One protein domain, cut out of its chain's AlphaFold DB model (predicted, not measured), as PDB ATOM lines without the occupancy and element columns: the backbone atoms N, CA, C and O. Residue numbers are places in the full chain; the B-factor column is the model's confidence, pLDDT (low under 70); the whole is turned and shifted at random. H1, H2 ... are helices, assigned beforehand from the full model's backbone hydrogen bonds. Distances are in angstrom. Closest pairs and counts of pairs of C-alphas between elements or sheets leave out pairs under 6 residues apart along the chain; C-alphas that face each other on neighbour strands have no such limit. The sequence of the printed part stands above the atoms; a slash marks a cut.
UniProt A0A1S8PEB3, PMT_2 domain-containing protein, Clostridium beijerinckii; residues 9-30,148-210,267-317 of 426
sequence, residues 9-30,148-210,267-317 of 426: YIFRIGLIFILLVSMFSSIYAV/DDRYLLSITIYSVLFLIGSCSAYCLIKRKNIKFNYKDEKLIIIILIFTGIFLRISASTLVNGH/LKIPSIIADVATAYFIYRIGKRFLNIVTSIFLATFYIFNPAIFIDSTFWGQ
ATOM      1  N   TYR A   9      22.912  30.366   5.998       80.44
ATOM      2  CA  TYR A   9      22.514  30.541   7.391       80.44
ATOM      3  C   TYR A   9      22.074  31.976   7.661       80.44
ATOM      4  O   TYR A   9      21.040  32.156   8.294       80.44
ATOM      5  N   ILE A  10      22.758  32.977   7.094       85.00
ATOM      6  CA  ILE A  10      22.367  34.392   7.205       85.00
ATOM      7  C   ILE A  10      20.912  34.611   6.768       85.00
ATOM      8  O   ILE A  10      20.150  35.248   7.489       85.00
ATOM      9  N   PHE A  11      20.495  34.050   5.626       84.88
ATOM     10  CA  PHE A  11      19.117  34.201   5.141       84.88
ATOM     11  C   PHE A  11      18.083  33.634   6.126       84.88
ATOM     12  O   PHE A  11      17.111  34.305   6.470       84.88
ATOM     13  N   ARG A  12      18.306  32.409   6.622       88.19
ATOM     14  CA  ARG A  12      17.410  31.774   7.600       88.19
ATOM     15  C   ARG A  12      17.387  32.531   8.927       88.19
ATOM     16  O   ARG A  12      16.312  32.728   9.480       88.19
ATOM     17  N   ILE A  13      18.552  32.964   9.410       90.00
ATOM     18  CA  ILE A  13      18.681  33.758  10.637       90.00
ATOM     19  C   ILE A  13      17.903  35.067  10.490       90.00
ATOM     20  O   ILE A  13      17.131  35.402  11.380       90.00
ATOM     21  N   GLY A  14      18.026  35.754   9.351       91.50
ATOM     22  CA  GLY A  14      17.275  36.980   9.075       91.50
ATOM     23  C   GLY A  14      15.759  36.770   9.105       91.50
ATOM     24  O   GLY A  14      15.047  37.533   9.751       91.50
ATOM     25  N   LEU A  15      15.257  35.703   8.476       91.50
ATOM     26  CA  LEU A  15      13.827  35.380   8.518       91.50
ATOM     27  C   LEU A  15      13.335  35.052   9.937       91.50
ATOM     28  O   LEU A  15      12.264  35.505  10.338       91.50
ATOM     29  N   ILE A  16      14.107  34.276  10.701       94.69
ATOM     30  CA  ILE A  16      13.767  33.934  12.090       94.69
ATOM     31  C   ILE A  16      13.789  35.189  12.967       94.69
ATOM     32  O   ILE A  16      12.905  35.366  13.798       94.69
ATOM     33  N   PHE A  17      14.752  36.085  12.757       95.94
ATOM     34  CA  PHE A  17      14.823  37.356  13.467       95.94
ATOM     35  C   PHE A  17      13.575  38.214  13.220       95.94
ATOM     36  O   PHE A  17      12.975  38.692  14.178       95.94
ATOM     37  N   ILE A  18      13.122  38.337  11.964       95.00
ATOM     38  CA  ILE A  18      11.873  39.043  11.621       95.00
ATOM     39  C   ILE A  18      10.679  38.440  12.371       95.00
ATOM     40  O   ILE A  18       9.892  39.172  12.974       95.00
ATOM     41  N   LEU A  19      10.568  37.108  12.377       97.19
ATOM     42  CA  LEU A  19       9.503  36.415  13.095       97.19
ATOM     43  C   LEU A  19       9.538  36.745  14.594       97.19
ATOM     44  O   LEU A  19       8.512  37.125  15.156       97.19
ATOM     45  N   LEU A  20      10.707  36.649  15.232       97.56
ATOM     46  CA  LEU A  20      10.867  36.922  16.663       97.56
ATOM     47  C   LEU A  20      10.527  38.372  17.019       97.56
ATOM     48  O   LEU A  20       9.828  38.603  18.003       97.56
ATOM     49  N   VAL A  21      10.956  39.338  16.202       97.50
ATOM     50  CA  VAL A  21      10.615  40.756  16.394       97.50
ATOM     51  C   VAL A  21       9.107  40.973  16.269       97.50
ATOM     52  O   VAL A  21       8.515  41.636  17.122       97.50
ATOM     53  N   SER A  22       8.461  40.383  15.256       97.19
ATOM     54  CA  SER A  22       7.006  40.498  15.086       97.19
ATOM     55  C   SER A  22       6.239  39.878  16.259       97.19
ATOM     56  O   SER A  22       5.317  40.497  16.788       97.19
ATOM     57  N   MET A  23       6.673  38.707  16.732       98.06
ATOM     58  CA  MET A  23       6.086  38.018  17.878       98.06
ATOM     59  C   MET A  23       6.240  38.834  19.165       98.06
ATOM     60  O   MET A  23       5.264  39.034  19.882       98.06
ATOM     61  N   PHE A  24       7.442  39.350  19.442       97.88
ATOM     62  CA  PHE A  24       7.688  40.194  20.611       97.88
ATOM     63  C   PHE A  24       6.847  41.473  20.569       97.88
ATOM     64  O   PHE A  24       6.225  41.828  21.569       97.88
ATOM     65  N   SER A  25       6.768  42.124  19.404       96.25
ATOM     66  CA  SER A  25       5.915  43.296  19.198       96.25
ATOM     67  C   SER A  25       4.448  42.976  19.487       96.25
ATOM     68  O   SER A  25       3.812  43.708  20.236       96.25
ATOM     69  N   SER A  26       3.932  41.855  18.977       97.38
ATOM     70  CA  SER A  26       2.557  41.409  19.228       97.38
ATOM     71  C   SER A  26       2.286  41.142  20.711       97.38
ATOM     72  O   SER A  26       1.293  41.634  21.242       97.38
ATOM     73  N   ILE A  27       3.181  40.432  21.403       97.38
ATOM     74  CA  ILE A  27       3.044  40.148  22.841       97.38
ATOM     75  C   ILE A  27       3.069  41.446  23.653       97.38
ATOM     76  O   ILE A  27       2.233  41.643  24.535       97.38
ATOM     77  N   TYR A  28       4.011  42.344  23.353       96.56
ATOM     78  CA  TYR A  28       4.106  43.644  24.009       96.56
ATOM     79  C   TYR A  28       2.840  44.477  23.783       96.56
ATOM     80  O   TYR A  28       2.306  45.051  24.731       96.56
ATOM     81  N   ALA A  29       2.338  44.512  22.551       95.25
ATOM     82  CA  ALA A  29       1.163  45.282  22.173       95.25
ATOM     83  C   ALA A  29      -0.106  44.782  22.883       95.25
ATOM     84  O   ALA A  29      -0.827  45.574  23.482       95.25
ATOM     85  N   VAL A  30      -0.322  43.460  22.922       95.38
ATOM     86  CA  VAL A  30      -1.453  42.851  23.641       95.38
ATOM     87  C   VAL A  30      -1.339  43.075  25.150       95.38
ATOM     88  O   VAL A  30      -2.321  43.443  25.783       95.38
ATOM     89  N   ASP A 148      -7.826  56.927  12.404       62.16
ATOM     90  CA  ASP A 148      -7.356  57.989  13.291       62.16
ATOM     91  C   ASP A 148      -6.177  58.734  12.645       62.16
ATOM     92  O   ASP A 148      -5.160  58.102  12.322       62.16
ATOM     93  N   ASP A 149      -6.336  60.044  12.407       69.12
ATOM     94  CA  ASP A 149      -5.399  60.872  11.630       69.12
ATOM     95  C   ASP A 149      -3.946  60.704  12.115       69.12
ATOM     96  O   ASP A 149      -2.994  60.835  11.341       69.12
ATOM     97  N   ARG A 150      -3.777  60.307  13.385       80.56
ATOM     98  CA  ARG A 150      -2.506  59.935  14.016       80.56
ATOM     99  C   ARG A 150      -1.687  58.894  13.242       80.56
ATOM    100  O   ARG A 150      -0.462  58.958  13.292       80.56
ATOM    101  N   TYR A 151      -2.315  57.955  12.531       85.69
ATOM    102  CA  TYR A 151      -1.621  56.869  11.816       85.69
ATOM    103  C   TYR A 151      -1.636  57.013  10.291       85.69
ATOM    104  O   TYR A 151      -1.011  56.207   9.594       85.69
ATOM    105  N   LEU A 152      -2.290  58.049   9.755       87.31
ATOM    106  CA  LEU A 152      -2.432  58.258   8.313       87.31
ATOM    107  C   LEU A 152      -1.072  58.367   7.605       87.31
ATOM    108  O   LEU A 152      -0.849  57.730   6.572       87.31
ATOM    109  N   LEU A 153      -0.133  59.125   8.184       91.31
ATOM    110  CA  LEU A 153       1.218  59.273   7.637       91.31
ATOM    111  C   LEU A 153       1.963  57.931   7.611       91.31
ATOM    112  O   LEU A 153       2.545  57.566   6.591       91.31
ATOM    113  N   SER A 154       1.910  57.165   8.705       91.56
ATOM    114  CA  SER A 154       2.568  55.858   8.806       91.56
ATOM    115  C   SER A 154       2.014  54.858   7.792       91.56
ATOM    116  O   SER A 154       2.784  54.156   7.139       91.56
ATOM    117  N   ILE A 155       0.692  54.830   7.610       91.38
ATOM    118  CA  ILE A 155       0.022  53.977   6.621       91.38
ATOM    119  C   ILE A 155       0.381  54.396   5.192       91.38
ATOM    120  O   ILE A 155       0.607  53.542   4.332       91.38
ATOM    121  N   THR A 156       0.487  55.700   4.936       93.62
ATOM    122  CA  THR A 156       0.893  56.222   3.625       93.62
ATOM    123  C   THR A 156       2.328  55.815   3.302       93.62
ATOM    124  O   THR A 156       2.586  55.260   2.234       93.62
ATOM    125  N   ILE A 157       3.256  56.001   4.247       95.31
ATOM    126  CA  ILE A 157       4.655  55.576   4.099       95.31
ATOM    127  C   ILE A 157       4.729  54.064   3.865       95.31
ATOM    128  O   ILE A 157       5.399  53.621   2.934       95.31
ATOM    129  N   TYR A 158       4.005  53.268   4.658       95.12
ATOM    130  CA  TYR A 158       3.921  51.820   4.474       95.12
ATOM    131  C   TYR A 158       3.434  51.445   3.069       95.12
ATOM    132  O   TYR A 158       4.033  50.590   2.420       95.12
ATOM    133  N   SER A 159       2.405  52.128   2.567       95.88
ATOM    134  CA  SER A 159       1.835  51.870   1.242       95.88
ATOM    135  C   SER A 159       2.814  52.187   0.111       95.88
ATOM    136  O   SER A 159       2.961  51.396  -0.822       95.88
ATOM    137  N   VAL A 160       3.540  53.304   0.217       96.81
ATOM    138  CA  VAL A 160       4.578  53.689  -0.752       96.81
ATOM    139  C   VAL A 160       5.736  52.691  -0.733       96.81
ATOM    140  O   VAL A 160       6.155  52.212  -1.788       96.81
ATOM    141  N   LEU A 161       6.228  52.321   0.454       96.69
ATOM    142  CA  LEU A 161       7.298  51.330   0.596       96.69
ATOM    143  C   LEU A 161       6.879  49.956   0.068       96.69
ATOM    144  O   LEU A 161       7.664  49.296  -0.615       96.69
ATOM    145  N   PHE A 162       5.639  49.538   0.330       96.50
ATOM    146  CA  PHE A 162       5.080  48.305  -0.212       96.50
ATOM    147  C   PHE A 162       5.054  48.320  -1.743       96.50
ATOM    148  O   PHE A 162       5.449  47.334  -2.371       96.50
ATOM    149  N   LEU A 163       4.638  49.432  -2.357       96.06
ATOM    150  CA  LEU A 163       4.594  49.566  -3.812       96.06
ATOM    151  C   LEU A 163       6.003  49.507  -4.417       96.06
ATOM    152  O   LEU A 163       6.246  48.706  -5.320       96.06
ATOM    153  N   ILE A 164       6.955  50.273  -3.873       96.00
ATOM    154  CA  ILE A 164       8.360  50.259  -4.316       96.00
ATOM    155  C   ILE A 164       8.958  48.852  -4.175       96.00
ATOM    156  O   ILE A 164       9.593  48.344  -5.108       96.00
ATOM    157  N   GLY A 165       8.734  48.198  -3.032       94.12
ATOM    158  CA  GLY A 165       9.198  46.838  -2.767       94.12
ATOM    159  C   GLY A 165       8.597  45.817  -3.732       94.12
ATOM    160  O   GLY A 165       9.320  44.982  -4.279       94.12
ATOM    161  N   SER A 166       7.298  45.926  -4.014       93.00
ATOM    162  CA  SER A 166       6.579  45.046  -4.942       93.00
ATOM    163  C   SER A 166       7.061  45.209  -6.383       93.00
ATOM    164  O   SER A 166       7.338  44.211  -7.052       93.00
ATOM    165  N   CYS A 167       7.247  46.448  -6.853       93.62
ATOM    166  CA  CYS A 167       7.813  46.731  -8.175       93.62
ATOM    167  C   CYS A 167       9.247  46.202  -8.297       93.62
ATOM    168  O   CYS A 167       9.596  45.560  -9.292       93.62
ATOM    169  N   SER A 168      10.071  46.410  -7.268       91.25
ATOM    170  CA  SER A 168      11.455  45.923  -7.230       91.25
ATOM    171  C   SER A 168      11.513  44.394  -7.272       91.25
ATOM    172  O   SER A 168      12.244  43.818  -8.080       91.25
ATOM    173  N   ALA A 169      10.693  43.723  -6.461       89.69
ATOM    174  CA  ALA A 169      10.593  42.270  -6.439       89.69
ATOM    175  C   ALA A 169      10.105  41.710  -7.783       89.69
ATOM    176  O   ALA A 169      10.711  40.774  -8.304       89.69
ATOM    177  N   TYR A 170       9.086  42.317  -8.400       90.81
ATOM    178  CA  TYR A 170       8.622  41.934  -9.736       90.81
ATOM    179  C   TYR A 170       9.741  42.033 -10.787       90.81
ATOM    180  O   TYR A 170       9.979  41.078 -11.534       90.81
ATOM    181  N   CYS A 171      10.488  43.142 -10.802       90.50
ATOM    182  CA  CYS A 171      11.635  43.324 -11.692       90.50
ATOM    183  C   CYS A 171      12.715  42.248 -11.478       90.50
ATOM    184  O   CYS A 171      13.255  41.716 -12.451       90.50
ATOM    185  N   LEU A 172      13.009  41.882 -10.226       87.81
ATOM    186  CA  LEU A 172      13.979  40.831  -9.893       87.81
ATOM    187  C   LEU A 172      13.507  39.430 -10.308       87.81
ATOM    188  O   LEU A 172      14.311  38.649 -10.827       87.81
ATOM    189  N   ILE A 173      12.218  39.122 -10.125       86.12
ATOM    190  CA  ILE A 173      11.605  37.860 -10.566       86.12
ATOM    191  C   ILE A 173      11.681  37.750 -12.091       86.12
ATOM    192  O   ILE A 173      12.134  36.729 -12.611       86.12
ATOM    193  N   LYS A 174      11.309  38.812 -12.818       86.88
ATOM    194  CA  LYS A 174      11.340  38.837 -14.289       86.88
ATOM    195  C   LYS A 174      12.757  38.666 -14.840       86.88
ATOM    196  O   LYS A 174      12.948  37.971 -15.833       86.88
ATOM    197  N   ARG A 175      13.760  39.236 -14.163       86.56
ATOM    198  CA  ARG A 175      15.186  39.067 -14.496       86.56
ATOM    199  C   ARG A 175      15.759  37.696 -14.099       86.56
ATOM    200  O   ARG A 175      16.935  37.460 -14.339       86.56
ATOM    201  N   LYS A 176      14.965  36.795 -13.497       76.38
ATOM    202  CA  LYS A 176      15.390  35.481 -12.962       76.38
ATOM    203  C   LYS A 176      16.564  35.561 -11.972       76.38
ATOM    204  O   LYS A 176      17.294  34.590 -11.786       76.38
ATOM    205  N   ASN A 177      16.720  36.695 -11.288       71.38
ATOM    206  CA  ASN A 177      17.829  36.926 -10.358       71.38
ATOM    207  C   ASN A 177      17.606  36.304  -8.970       71.38
ATOM    208  O   ASN A 177      18.532  36.242  -8.165       71.38
ATOM    209  N   ILE A 178      16.394  35.827  -8.677       73.88
ATOM    210  CA  ILE A 178      16.072  35.195  -7.395       73.88
ATOM    211  C   ILE A 178      16.311  33.687  -7.504       73.88
ATOM    212  O   ILE A 178      15.528  32.957  -8.113       73.88
ATOM    213  N   LYS A 179      17.398  33.213  -6.887       70.38
ATOM    214  CA  LYS A 179      17.679  31.781  -6.719       70.38
ATOM    215  C   LYS A 179      16.970  31.277  -5.463       70.38
ATOM    216  O   LYS A 179      17.359  31.624  -4.352       70.38
ATOM    217  N   PHE A 180      15.932  30.465  -5.638       72.12
ATOM    218  CA  PHE A 180      15.145  29.929  -4.529       72.12
ATOM    219  C   PHE A 180      15.605  28.525  -4.136       72.12
ATOM    220  O   PHE A 180      15.736  27.646  -4.987       72.12
ATOM    221  N   ASN A 181      15.831  28.301  -2.842       79.12
ATOM    222  CA  ASN A 181      16.160  26.979  -2.324       79.12
ATOM    223  C   ASN A 181      14.887  26.264  -1.861       79.12
ATOM    224  O   ASN A 181      14.307  26.622  -0.839       79.12
ATOM    225  N   TYR A 182      14.486  25.209  -2.571       78.12
ATOM    226  CA  TYR A 182      13.293  24.419  -2.240       78.12
ATOM    227  C   TYR A 182      13.301  23.856  -0.809       78.12
ATOM    228  O   TYR A 182      12.239  23.663  -0.223       78.12
ATOM    229  N   LYS A 183      14.480  23.653  -0.198       82.69
ATOM    230  CA  LYS A 183      14.593  23.195   1.200       82.69
ATOM    231  C   LYS A 183      14.093  24.228   2.220       82.69
ATOM    232  O   LYS A 183      13.821  23.855   3.357       82.69
ATOM    233  N   ASP A 184      13.992  25.498   1.833       86.94
ATOM    234  CA  ASP A 184      13.562  26.602   2.699       86.94
ATOM    235  C   ASP A 184      12.076  26.949   2.529       86.94
ATOM    236  O   ASP A 184      11.537  27.715   3.319       86.94
ATOM    237  N   GLU A 185      11.390  26.343   1.555       91.06
ATOM    238  CA  GLU A 185       9.989  26.618   1.212       91.06
ATOM    239  C   GLU A 185       9.058  26.610   2.433       91.06
ATOM    240  O   GLU A 185       8.379  27.598   2.717       91.06
ATOM    241  N   LYS A 186       9.042  25.496   3.175       92.50
ATOM    242  CA  LYS A 186       8.159  25.321   4.334       92.50
ATOM    243  C   LYS A 186       8.451  26.355   5.421       92.50
ATOM    244  O   LYS A 186       7.520  26.898   6.003       92.50
ATOM    245  N   LEU A 187       9.731  26.630   5.673       93.25
ATOM    246  CA  LEU A 187      10.159  27.616   6.664       93.25
ATOM    247  C   LEU A 187       9.704  29.023   6.268       93.25
ATOM    248  O   LEU A 187       9.152  29.732   7.100       93.25
ATOM    249  N   ILE A 188       9.884  29.403   5.001       94.25
ATOM    250  CA  ILE A 188       9.482  30.713   4.476       94.25
ATOM    251  C   ILE A 188       7.978  30.918   4.633       94.25
ATOM    252  O   ILE A 188       7.565  31.964   5.118       94.25
ATOM    253  N   ILE A 189       7.162  29.923   4.276       96.31
ATOM    254  CA  ILE A 189       5.706  30.030   4.417       96.31
ATOM    255  C   ILE A 189       5.286  30.103   5.882       96.31
ATOM    256  O   ILE A 189       4.456  30.938   6.217       96.31
ATOM    257  N   ILE A 190       5.871  29.291   6.766       96.12
ATOM    258  CA  ILE A 190       5.596  29.381   8.208       96.12
ATOM    259  C   ILE A 190       5.915  30.791   8.710       96.12
ATOM    260  O   ILE A 190       5.063  31.435   9.316       96.12
ATOM    261  N   ILE A 191       7.108  31.303   8.405       96.62
ATOM    262  CA  ILE A 191       7.528  32.639   8.833       96.62
ATOM    263  C   ILE A 191       6.607  33.713   8.259       96.62
ATOM    264  O   ILE A 191       6.205  34.603   9.000       96.62
ATOM    265  N   LEU A 192       6.222  33.612   6.986       97.19
ATOM    266  CA  LEU A 192       5.306  34.550   6.337       97.19
ATOM    267  C   LEU A 192       3.955  34.612   7.059       97.19
ATOM    268  O   LEU A 192       3.494  35.694   7.409       97.19
ATOM    269  N   ILE A 193       3.355  33.448   7.311       97.94
ATOM    270  CA  ILE A 193       2.049  33.300   7.960       97.94
ATOM    271  C   ILE A 193       2.084  33.863   9.382       97.94
ATOM    272  O   ILE A 193       1.276  34.725   9.716       97.94
ATOM    273  N   PHE A 194       3.048  33.444  10.205       98.06
ATOM    274  CA  PHE A 194       3.128  33.916  11.588       98.06
ATOM    275  C   PHE A 194       3.514  35.394  11.685       98.06
ATOM    276  O   PHE A 194       2.922  36.115  12.481       98.06
ATOM    277  N   THR A 195       4.429  35.878  10.841       98.00
ATOM    278  CA  THR A 195       4.761  37.311  10.781       98.00
ATOM    279  C   THR A 195       3.529  38.129  10.389       98.00
ATOM    280  O   THR A 195       3.246  39.152  11.007       98.00
ATOM    281  N   GLY A 196       2.752  37.662   9.406       97.50
ATOM    282  CA  GLY A 196       1.514  38.317   8.990       97.50
ATOM    283  C   GLY A 196       0.455  38.377  10.092       97.50
ATOM    284  O   GLY A 196      -0.195  39.413  10.224       97.50
ATOM    285  N   ILE A 197       0.314  37.319  10.901       98.12
ATOM    286  CA  ILE A 197      -0.574  37.300  12.078       98.12
ATOM    287  C   ILE A 197      -0.063  38.267  13.147       98.12
ATOM    288  O   ILE A 197      -0.808  39.140  13.585       98.12
ATOM    289  N   PHE A 198       1.200  38.144  13.563       98.44
ATOM    290  CA  PHE A 198       1.738  38.928  14.674       98.44
ATOM    291  C   PHE A 198       1.761  40.427  14.381       98.44
ATOM    292  O   PHE A 198       1.406  41.224  15.250       98.44
ATOM    293  N   LEU A 199       2.110  40.824  13.155       97.38
ATOM    294  CA  LEU A 199       2.059  42.230  12.761       97.38
ATOM    295  C   LEU A 199       0.631  42.778  12.778       97.38
ATOM    296  O   LEU A 199       0.430  43.883  13.276       97.38
ATOM    297  N   ARG A 200      -0.362  42.015  12.297       97.62
ATOM    298  CA  ARG A 200      -1.772  42.431  12.355       97.62
ATOM    299  C   ARG A 200      -2.278  42.519  13.789       97.62
ATOM    300  O   ARG A 200      -2.891  43.514  14.139       97.62
ATOM    301  N   ILE A 201      -1.969  41.547  14.650       97.62
ATOM    302  CA  ILE A 201      -2.350  41.614  16.071       97.62
ATOM    303  C   ILE A 201      -1.727  42.854  16.725       97.62
ATOM    304  O   ILE A 201      -2.444  43.633  17.344       97.62
ATOM    305  N   SER A 202      -0.426  43.087  16.528       95.69
ATOM    306  CA  SER A 202       0.267  44.267  17.064       95.69
ATOM    307  C   SER A 202      -0.350  45.584  16.574       95.69
ATOM    308  O   SER A 202      -0.647  46.482  17.358       95.69
ATOM    309  N   ALA A 203      -0.626  45.697  15.274       94.12
ATOM    310  CA  ALA A 203      -1.228  46.903  14.716       94.12
ATOM    311  C   ALA A 203      -2.708  47.073  15.114       94.12
ATOM    312  O   ALA A 203      -3.164  48.196  15.316       94.12
ATOM    313  N   SER A 204      -3.454  45.981  15.307       93.88
ATOM    314  CA  SER A 204      -4.879  46.027  15.669       93.88
ATOM    315  C   SER A 204      -5.131  46.620  17.055       93.88
ATOM    316  O   SER A 204      -6.214  47.148  17.295       93.88
ATOM    317  N   THR A 205      -4.132  46.582  17.946       92.50
ATOM    318  CA  THR A 205      -4.211  47.189  19.283       92.50
ATOM    319  C   THR A 205      -3.986  48.702  19.284       92.50
ATOM    320  O   THR A 205      -4.206  49.340  20.309       92.50
ATOM    321  N   LEU A 206      -3.546  49.287  18.161       90.12
ATOM    322  CA  LEU A 206      -3.251  50.722  18.056       90.12
ATOM    323  C   LEU A 206      -4.512  51.574  17.862       90.12
ATOM    324  O   LEU A 206      -4.541  52.734  18.265       90.12
ATOM    325  N   VAL A 207      -5.549  51.005  17.240       87.81
ATOM    326  CA  VAL A 207      -6.810  51.692  16.933       87.81
ATOM    327  C   VAL A 207      -8.002  50.785  17.209       87.81
ATOM    328  O   VAL A 207      -7.974  49.590  16.918       87.81
ATOM    329  N   ASN A 208      -9.092  51.356  17.720       85.94
ATOM    330  CA  ASN A 208     -10.315  50.593  17.977       85.94
ATOM    331  C   ASN A 208     -10.985  50.120  16.677       85.94
ATOM    332  O   ASN A 208     -11.459  48.991  16.610       85.94
ATOM    333  N   GLY A 209     -10.932  50.922  15.616       86.44
ATOM    334  CA  GLY A 209     -11.583  50.623  14.342       86.44
ATOM    335  C   GLY A 209     -12.506  51.738  13.886       86.44
ATOM    336  O   GLY A 209     -12.639  52.761  14.560       86.44
ATOM    337  N   HIS A 210     -13.132  51.523  12.735       88.06
ATOM    338  CA  HIS A 210     -14.218  52.360  12.246       88.06
ATOM    339  C   HIS A 210     -15.475  52.198  13.119       88.06
ATOM    340  O   HIS A 210     -15.577  51.271  13.926       88.06
ATOM    341  N   LEU A 267     -13.028  40.835  18.087       97.75
ATOM    342  CA  LEU A 267     -13.829  41.113  16.887       97.75
ATOM    343  C   LEU A 267     -12.988  41.116  15.600       97.75
ATOM    344  O   LEU A 267     -13.471  40.687  14.556       97.75
ATOM    345  N   LYS A 268     -11.723  41.546  15.668       97.62
ATOM    346  CA  LYS A 268     -10.820  41.632  14.506       97.62
ATOM    347  C   LYS A 268     -10.107  40.316  14.186       97.62
ATOM    348  O   LYS A 268      -9.753  40.065  13.032       97.62
ATOM    349  N   ILE A 269      -9.890  39.457  15.188       97.94
ATOM    350  CA  ILE A 269      -9.149  38.192  15.035       97.94
ATOM    351  C   ILE A 269      -9.682  37.298  13.895       97.94
ATOM    352  O   ILE A 269      -8.852  36.814  13.121       97.94
ATOM    353  N   PRO A 270     -11.001  37.079  13.716       98.31
ATOM    354  CA  PRO A 270     -11.510  36.276  12.605       98.31
ATOM    355  C   PRO A 270     -11.062  36.782  11.229       98.31
ATOM    356  O   PRO A 270     -10.598  35.987  10.411       98.31
ATOM    357  N   SER A 271     -11.137  38.095  10.988       98.31
ATOM    358  CA  SER A 271     -10.695  38.711   9.731       98.31
ATOM    359  C   SER A 271      -9.183  38.584   9.543       98.31
ATOM    360  O   SER A 271      -8.723  38.210   8.466       98.31
ATOM    361  N   ILE A 272      -8.403  38.789  10.612       98.50
ATOM    362  CA  ILE A 272      -6.942  38.607  10.601       98.50
ATOM    363  C   ILE A 272      -6.568  37.164  10.233       98.50
ATOM    364  O   ILE A 272      -5.676  36.936   9.413       98.50
ATOM    365  N   ILE A 273      -7.257  36.173  10.807       98.50
ATOM    366  CA  ILE A 273      -7.047  34.758  10.475       98.50
ATOM    367  C   ILE A 273      -7.430  34.498   9.015       98.50
ATOM    368  O   ILE A 273      -6.697  33.800   8.309       98.50
ATOM    369  N   ALA A 274      -8.541  35.067   8.546       98.62
ATOM    370  CA  ALA A 274      -9.024  34.877   7.185       98.62
ATOM    371  C   ALA A 274      -8.070  35.450   6.125       98.62
ATOM    372  O   ALA A 274      -7.829  34.794   5.109       98.62
ATOM    373  N   ASP A 275      -7.451  36.605   6.376       98.56
ATOM    374  CA  ASP A 275      -6.404  37.168   5.513       98.56
ATOM    375  C   ASP A 275      -5.234  36.204   5.342       98.56
ATOM    376  O   ASP A 275      -4.776  35.913   4.234       98.56
ATOM    377  N   VAL A 276      -4.737  35.693   6.463       98.25
ATOM    378  CA  VAL A 276      -3.545  34.853   6.477       98.25
ATOM    379  C   VAL A 276      -3.849  33.470   5.894       98.25
ATOM    380  O   VAL A 276      -3.046  32.925   5.130       98.25
ATOM    381  N   ALA A 277      -5.039  32.930   6.164       98.44
ATOM    382  CA  ALA A 277      -5.540  31.734   5.502       98.44
ATOM    383  C   ALA A 277      -5.639  31.944   3.983       98.44
ATOM    384  O   ALA A 277      -5.179  31.094   3.219       98.44
ATOM    385  N   THR A 278      -6.152  33.091   3.531       98.56
ATOM    386  CA  THR A 278      -6.240  33.425   2.100       98.56
ATOM    387  C   THR A 278      -4.857  33.494   1.457       98.56
ATOM    388  O   THR A 278      -4.646  32.888   0.406       98.56
ATOM    389  N   ALA A 279      -3.871  34.117   2.113       98.25
ATOM    390  CA  ALA A 279      -2.483  34.127   1.642       98.25
ATOM    391  C   ALA A 279      -1.914  32.702   1.490       98.25
ATOM    392  O   ALA A 279      -1.266  32.381   0.489       98.25
ATOM    393  N   TYR A 280      -2.198  31.816   2.450       98.00
ATOM    394  CA  TYR A 280      -1.814  30.409   2.358       98.00
ATOM    395  C   TYR A 280      -2.493  29.692   1.181       98.00
ATOM    396  O   TYR A 280      -1.836  28.932   0.463       98.00
ATOM    397  N   PHE A 281      -3.783  29.944   0.942       97.56
ATOM    398  CA  PHE A 281      -4.503  29.399  -0.210       97.56
ATOM    399  C   PHE A 281      -3.924  29.903  -1.535       97.56
ATOM    400  O   PHE A 281      -3.669  29.083  -2.415       97.56
ATOM    401  N   ILE A 282      -3.624  31.199  -1.661       97.50
ATOM    402  CA  ILE A 282      -2.963  31.778  -2.842       97.50
ATOM    403  C   ILE A 282      -1.651  31.052  -3.129       97.50
ATOM    404  O   ILE A 282      -1.409  30.631  -4.257       97.50
ATOM    405  N   TYR A 283      -0.829  30.833  -2.103       97.12
ATOM    406  CA  TYR A 283       0.403  30.065  -2.233       97.12
ATOM    407  C   TYR A 283       0.146  28.619  -2.705       97.12
ATOM    408  O   TYR A 283       0.770  28.147  -3.660       97.12
ATOM    409  N   ARG A 284      -0.777  27.904  -2.047       95.75
ATOM    410  CA  ARG A 284      -1.088  26.494  -2.336       95.75
ATOM    411  C   ARG A 284      -1.644  26.293  -3.741       95.75
ATOM    412  O   ARG A 284      -1.263  25.329  -4.401       95.75
ATOM    413  N   ILE A 285      -2.536  27.181  -4.171       95.69
ATOM    414  CA  ILE A 285      -3.131  27.188  -5.507       95.69
ATOM    415  C   ILE A 285      -2.064  27.595  -6.522       95.69
ATOM    416  O   ILE A 285      -1.856  26.883  -7.499       95.69
ATOM    417  N   GLY A 286      -1.318  28.669  -6.247       95.00
ATOM    418  CA  GLY A 286      -0.231  29.164  -7.089       95.00
ATOM    419  C   GLY A 286       0.767  28.069  -7.448       95.00
ATOM    420  O   GLY A 286       1.073  27.901  -8.622       95.00
ATOM    421  N   LYS A 287       1.168  27.226  -6.487       93.75
ATOM    422  CA  LYS A 287       2.090  26.103  -6.738       93.75
ATOM    423  C   LYS A 287       1.617  25.094  -7.787       93.75
ATOM    424  O   LYS A 287       2.444  24.347  -8.302       93.75
ATOM    425  N   ARG A 288       0.314  25.017  -8.066       93.25
ATOM    426  CA  ARG A 288      -0.236  24.123  -9.095       93.25
ATOM    427  C   ARG A 288      -0.114  24.700 -10.505       93.25
ATOM    428  O   ARG A 288      -0.109  23.931 -11.457       93.25
ATOM    429  N   PHE A 289      -0.014  26.024 -10.637       92.62
ATOM    430  CA  PHE A 289      -0.081  26.727 -11.927       92.62
ATOM    431  C   PHE A 289       1.158  27.567 -12.242       92.62
ATOM    432  O   PHE A 289       1.405  27.904 -13.395       92.62
ATOM    433  N   LEU A 290       1.924  27.932 -11.220       92.44
ATOM    434  CA  LEU A 290       3.031  28.873 -11.267       92.44
ATOM    435  C   LEU A 290       4.268  28.248 -10.622       92.44
ATOM    436  O   LEU A 290       4.199  27.276  -9.869       92.44
ATOM    437  N   ASN A 291       5.429  28.852 -10.875       90.38
ATOM    438  CA  ASN A 291       6.644  28.464 -10.168       90.38
ATOM    439  C   ASN A 291       6.572  28.862  -8.677       90.38
ATOM    440  O   ASN A 291       5.791  29.729  -8.265       90.38
ATOM    441  N   ILE A 292       7.425  28.237  -7.865       91.12
ATOM    442  CA  ILE A 292       7.430  28.429  -6.411       91.12
ATOM    443  C   ILE A 292       7.684  29.882  -5.997       91.12
ATOM    444  O   ILE A 292       7.046  30.380  -5.073       91.12
ATOM    445  N   VAL A 293       8.572  30.581  -6.709       90.50
ATOM    446  CA  VAL A 293       8.959  31.962  -6.400       90.50
ATOM    447  C   VAL A 293       7.780  32.896  -6.612       90.50
ATOM    448  O   VAL A 293       7.459  33.677  -5.726       90.50
ATOM    449  N   THR A 294       7.096  32.774  -7.749       92.00
ATOM    450  CA  THR A 294       5.894  33.555  -8.049       92.00
ATOM    451  C   THR A 294       4.771  33.237  -7.063       92.00
ATOM    452  O   THR A 294       4.103  34.149  -6.597       92.00
ATOM    453  N   SER A 295       4.599  31.970  -6.681       94.81
ATOM    454  CA  SER A 295       3.563  31.562  -5.719       94.81
ATOM    455  C   SER A 295       3.784  32.173  -4.333       94.81
ATOM    456  O   SER A 295       2.851  32.689  -3.723       94.81
ATOM    457  N   ILE A 296       5.029  32.152  -3.845       94.44
ATOM    458  CA  ILE A 296       5.410  32.796  -2.582       94.44
ATOM    459  C   ILE A 296       5.279  34.311  -2.706       94.44
ATOM    460  O   ILE A 296       4.739  34.944  -1.809       94.44
ATOM    461  N   PHE A 297       5.721  34.892  -3.821       93.94
ATOM    462  CA  PHE A 297       5.609  36.326  -4.059       93.94
ATOM    463  C   PHE A 297       4.156  36.809  -4.028       93.94
ATOM    464  O   PHE A 297       3.883  37.805  -3.371       93.94
ATOM    465  N   LEU A 298       3.219  36.096  -4.660       96.00
ATOM    466  CA  LEU A 298       1.794  36.448  -4.631       96.00
ATOM    467  C   LEU A 298       1.197  36.356  -3.221       96.00
ATOM    468  O   LEU A 298       0.439  37.236  -2.822       96.00
ATOM    469  N   ALA A 299       1.565  35.333  -2.445       97.56
ATOM    470  CA  ALA A 299       1.132  35.219  -1.052       97.56
ATOM    471  C   ALA A 299       1.709  36.341  -0.173       97.56
ATOM    472  O   ALA A 299       0.985  36.929   0.629       97.56
ATOM    473  N   THR A 300       2.987  36.682  -0.361       96.44
ATOM    474  CA  THR A 300       3.647  37.817   0.303       96.44
ATOM    475  C   THR A 300       3.014  39.147  -0.098       96.44
ATOM    476  O   THR A 300       2.783  40.003   0.748       96.44
ATOM    477  N   PHE A 301       2.690  39.321  -1.379       97.06
ATOM    478  CA  PHE A 301       2.015  40.515  -1.870       97.06
ATOM    479  C   PHE A 301       0.638  40.668  -1.223       97.06
ATOM    480  O   PHE A 301       0.325  41.743  -0.734       97.06
ATOM    481  N   TYR A 302      -0.159  39.596  -1.157       98.06
ATOM    482  CA  TYR A 302      -1.477  39.621  -0.520       98.06
ATOM    483  C   TYR A 302      -1.385  39.948   0.978       98.06
ATOM    484  O   TYR A 302      -2.046  40.864   1.457       98.06
ATOM    485  N   ILE A 303      -0.540  39.228   1.727       97.06
ATOM    486  CA  ILE A 303      -0.481  39.355   3.191       97.06
ATOM    487  C   ILE A 303       0.056  40.717   3.653       97.06
ATOM    488  O   ILE A 303      -0.271  41.146   4.757       97.06
ATOM    489  N   PHE A 304       0.854  41.403   2.832       97.31
ATOM    490  CA  PHE A 304       1.374  42.743   3.118       97.31
ATOM    491  C   PHE A 304       0.728  43.834   2.262       97.31
ATOM    492  O   PHE A 304       1.212  44.961   2.252       97.31
ATOM    493  N   ASN A 305      -0.348  43.525   1.539       97.75
ATOM    494  CA  ASN A 305      -1.071  44.536   0.785       97.75
ATOM    495  C   ASN A 305      -1.680  45.558   1.764       97.75
ATOM    496  O   ASN A 305      -2.428  45.142   2.652       97.75
ATOM    497  N   PRO A 306      -1.424  46.868   1.597       96.56
ATOM    498  CA  PRO A 306      -1.936  47.887   2.500       96.56
ATOM    499  C   PRO A 306      -3.453  47.890   2.631       96.56
ATOM    500  O   PRO A 306      -3.939  47.975   3.748       96.56
ATOM    501  N   ALA A 307      -4.205  47.730   1.539       95.44
ATOM    502  CA  ALA A 307      -5.665  47.729   1.597       95.44
ATOM    503  C   ALA A 307      -6.190  46.559   2.442       95.44
ATOM    504  O   ALA A 307      -6.992  46.764   3.345       95.44
ATOM    505  N   ILE A 308      -5.661  45.354   2.209       97.06
ATOM    506  CA  ILE A 308      -6.036  44.140   2.954       97.06
ATOM    507  C   ILE A 308      -5.614  44.260   4.425       97.06
ATOM    508  O   ILE A 308      -6.373  43.932   5.330       97.06
ATOM    509  N   PHE A 309      -4.396  44.745   4.676       96.69
ATOM    510  CA  PHE A 309      -3.879  44.921   6.029       96.69
ATOM    511  C   PHE A 309      -4.713  45.941   6.812       96.69
ATOM    512  O   PHE A 309      -5.074  45.682   7.956       96.69
ATOM    513  N   ILE A 310      -5.035  47.089   6.209       95.50
ATOM    514  CA  ILE A 310      -5.833  48.149   6.837       95.50
ATOM    515  C   ILE A 310      -7.241  47.652   7.151       95.50
ATOM    516  O   ILE A 310      -7.688  47.864   8.276       95.50
ATOM    517  N   ASP A 311      -7.900  46.974   6.211       96.44
ATOM    518  CA  ASP A 311      -9.284  46.505   6.342       96.44
ATOM    519  C   ASP A 311      -9.502  45.653   7.602       96.44
ATOM    520  O   ASP A 311     -10.260  46.024   8.502       96.44
ATOM    521  N   SER A 312      -8.746  44.565   7.747       95.81
ATOM    522  CA  SER A 312      -8.905  43.651   8.883       95.81
ATOM    523  C   SER A 312      -8.334  44.202  10.195       95.81
ATOM    524  O   SER A 312      -8.806  43.856  11.280       95.81
ATOM    525  N   THR A 313      -7.313  45.063  10.121       94.12
ATOM    526  CA  THR A 313      -6.502  45.446  11.289       94.12
ATOM    527  C   THR A 313      -6.864  46.815  11.846       94.12
ATOM    528  O   THR A 313      -7.193  46.952  13.028       94.12
ATOM    529  N   PHE A 314      -6.776  47.844  11.005       92.81
ATOM    530  CA  PHE A 314      -6.998  49.226  11.417       92.81
ATOM    531  C   PHE A 314      -8.479  49.576  11.365       92.81
ATOM    532  O   PHE A 314      -8.983  50.161  12.315       92.81
ATOM    533  N   TRP A 315      -9.173  49.181  10.299       93.81
ATOM    534  CA  TRP A 315     -10.594  49.448  10.105       93.81
ATOM    535  C   TRP A 315     -11.460  48.501  10.942       93.81
ATOM    536  O   TRP A 315     -12.394  48.947  11.605       93.81
ATOM    537  N   GLY A 316     -11.100  47.215  10.980       94.50
ATOM    538  CA  GLY A 316     -11.846  46.173  11.689       94.50
ATOM    539  C   GLY A 316     -13.032  45.621  10.894       94.50
ATOM    540  O   GLY A 316     -14.003  45.168  11.493       94.50
ATOM    541  N   GLN A 317     -12.964  45.686   9.563       95.88
ATOM    542  CA  GLN A 317     -13.959  45.117   8.660       95.88
ATOM    543  C   GLN A 317     -13.770  43.605   8.468       95.88
ATOM    544  O   GLN A 317     -12.816  42.985   8.956       95.88
TER     545      GLN A 317
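This is residues 9 to 30, 148 to 210 and 267 to 317 of the 426 residues of the protein "PMT_2 domain-containing protein" of Clostridium beijerinckii (UniProt A0A1S8PEB3). Three long helices, H2, H3 and H4, surround a column of two short ones, H5 and then H6, in a bundle of helices side by side; H1 packs on H3 at the outside. The printed part has 136 residues with six named helices, H1 to H6 in chain order, and no named strand: all helix. It is compact, radius of gyration of the C-alphas 15.3 A, and only just elongated, spanning 42 by 27 by 26 A.

Start at H2, residues 149 to 174: its residues 155 to 162 touch H6, residues 306 to 315, closest at C-alphas 159 and 306, 5.6 A, with a shallow tilt of 30 degrees. H4, residues 267 to 289, and H5, residues 292 to 303, form a hairpin, closest at C-alphas 279 and 299, 4.6 A. H3, residues 182 to 204, touches H4 closest at C-alphas 193 and 276, 6.0 A, opposite ways. H1, residues 9 to 30, touches H3 closest at C-alphas 26 and 202, 4.3 A, the same way, and is apart from H2. Every O i to N i+4 pair is within hydrogen-bond range in H1 and H5; in H2 20 of 22 are, in H3 17 of 19, in H4 16 of 19, in H6 5 of 6.

Find C-alpha 149 at (-5.399, 60.872, 11.630); H2 runs 37.9 A from there. H1 measures 31.5 A, H3 33.4 A, H4 35.0 A, H5 16.6 A and H6 11.6 A, ending at C-alpha 315, (-10.594, 49.448, 10.105).

The farthest C-alphas, 149 and 183, are 43.9 A apart. Residues 31 to 147 and 211 to 266 are cut out, with C-alpha gaps of 19.3 A and 12.2 A. Of the links printed whole, none is long. Residues 148 to 149 have pLDDT under 70.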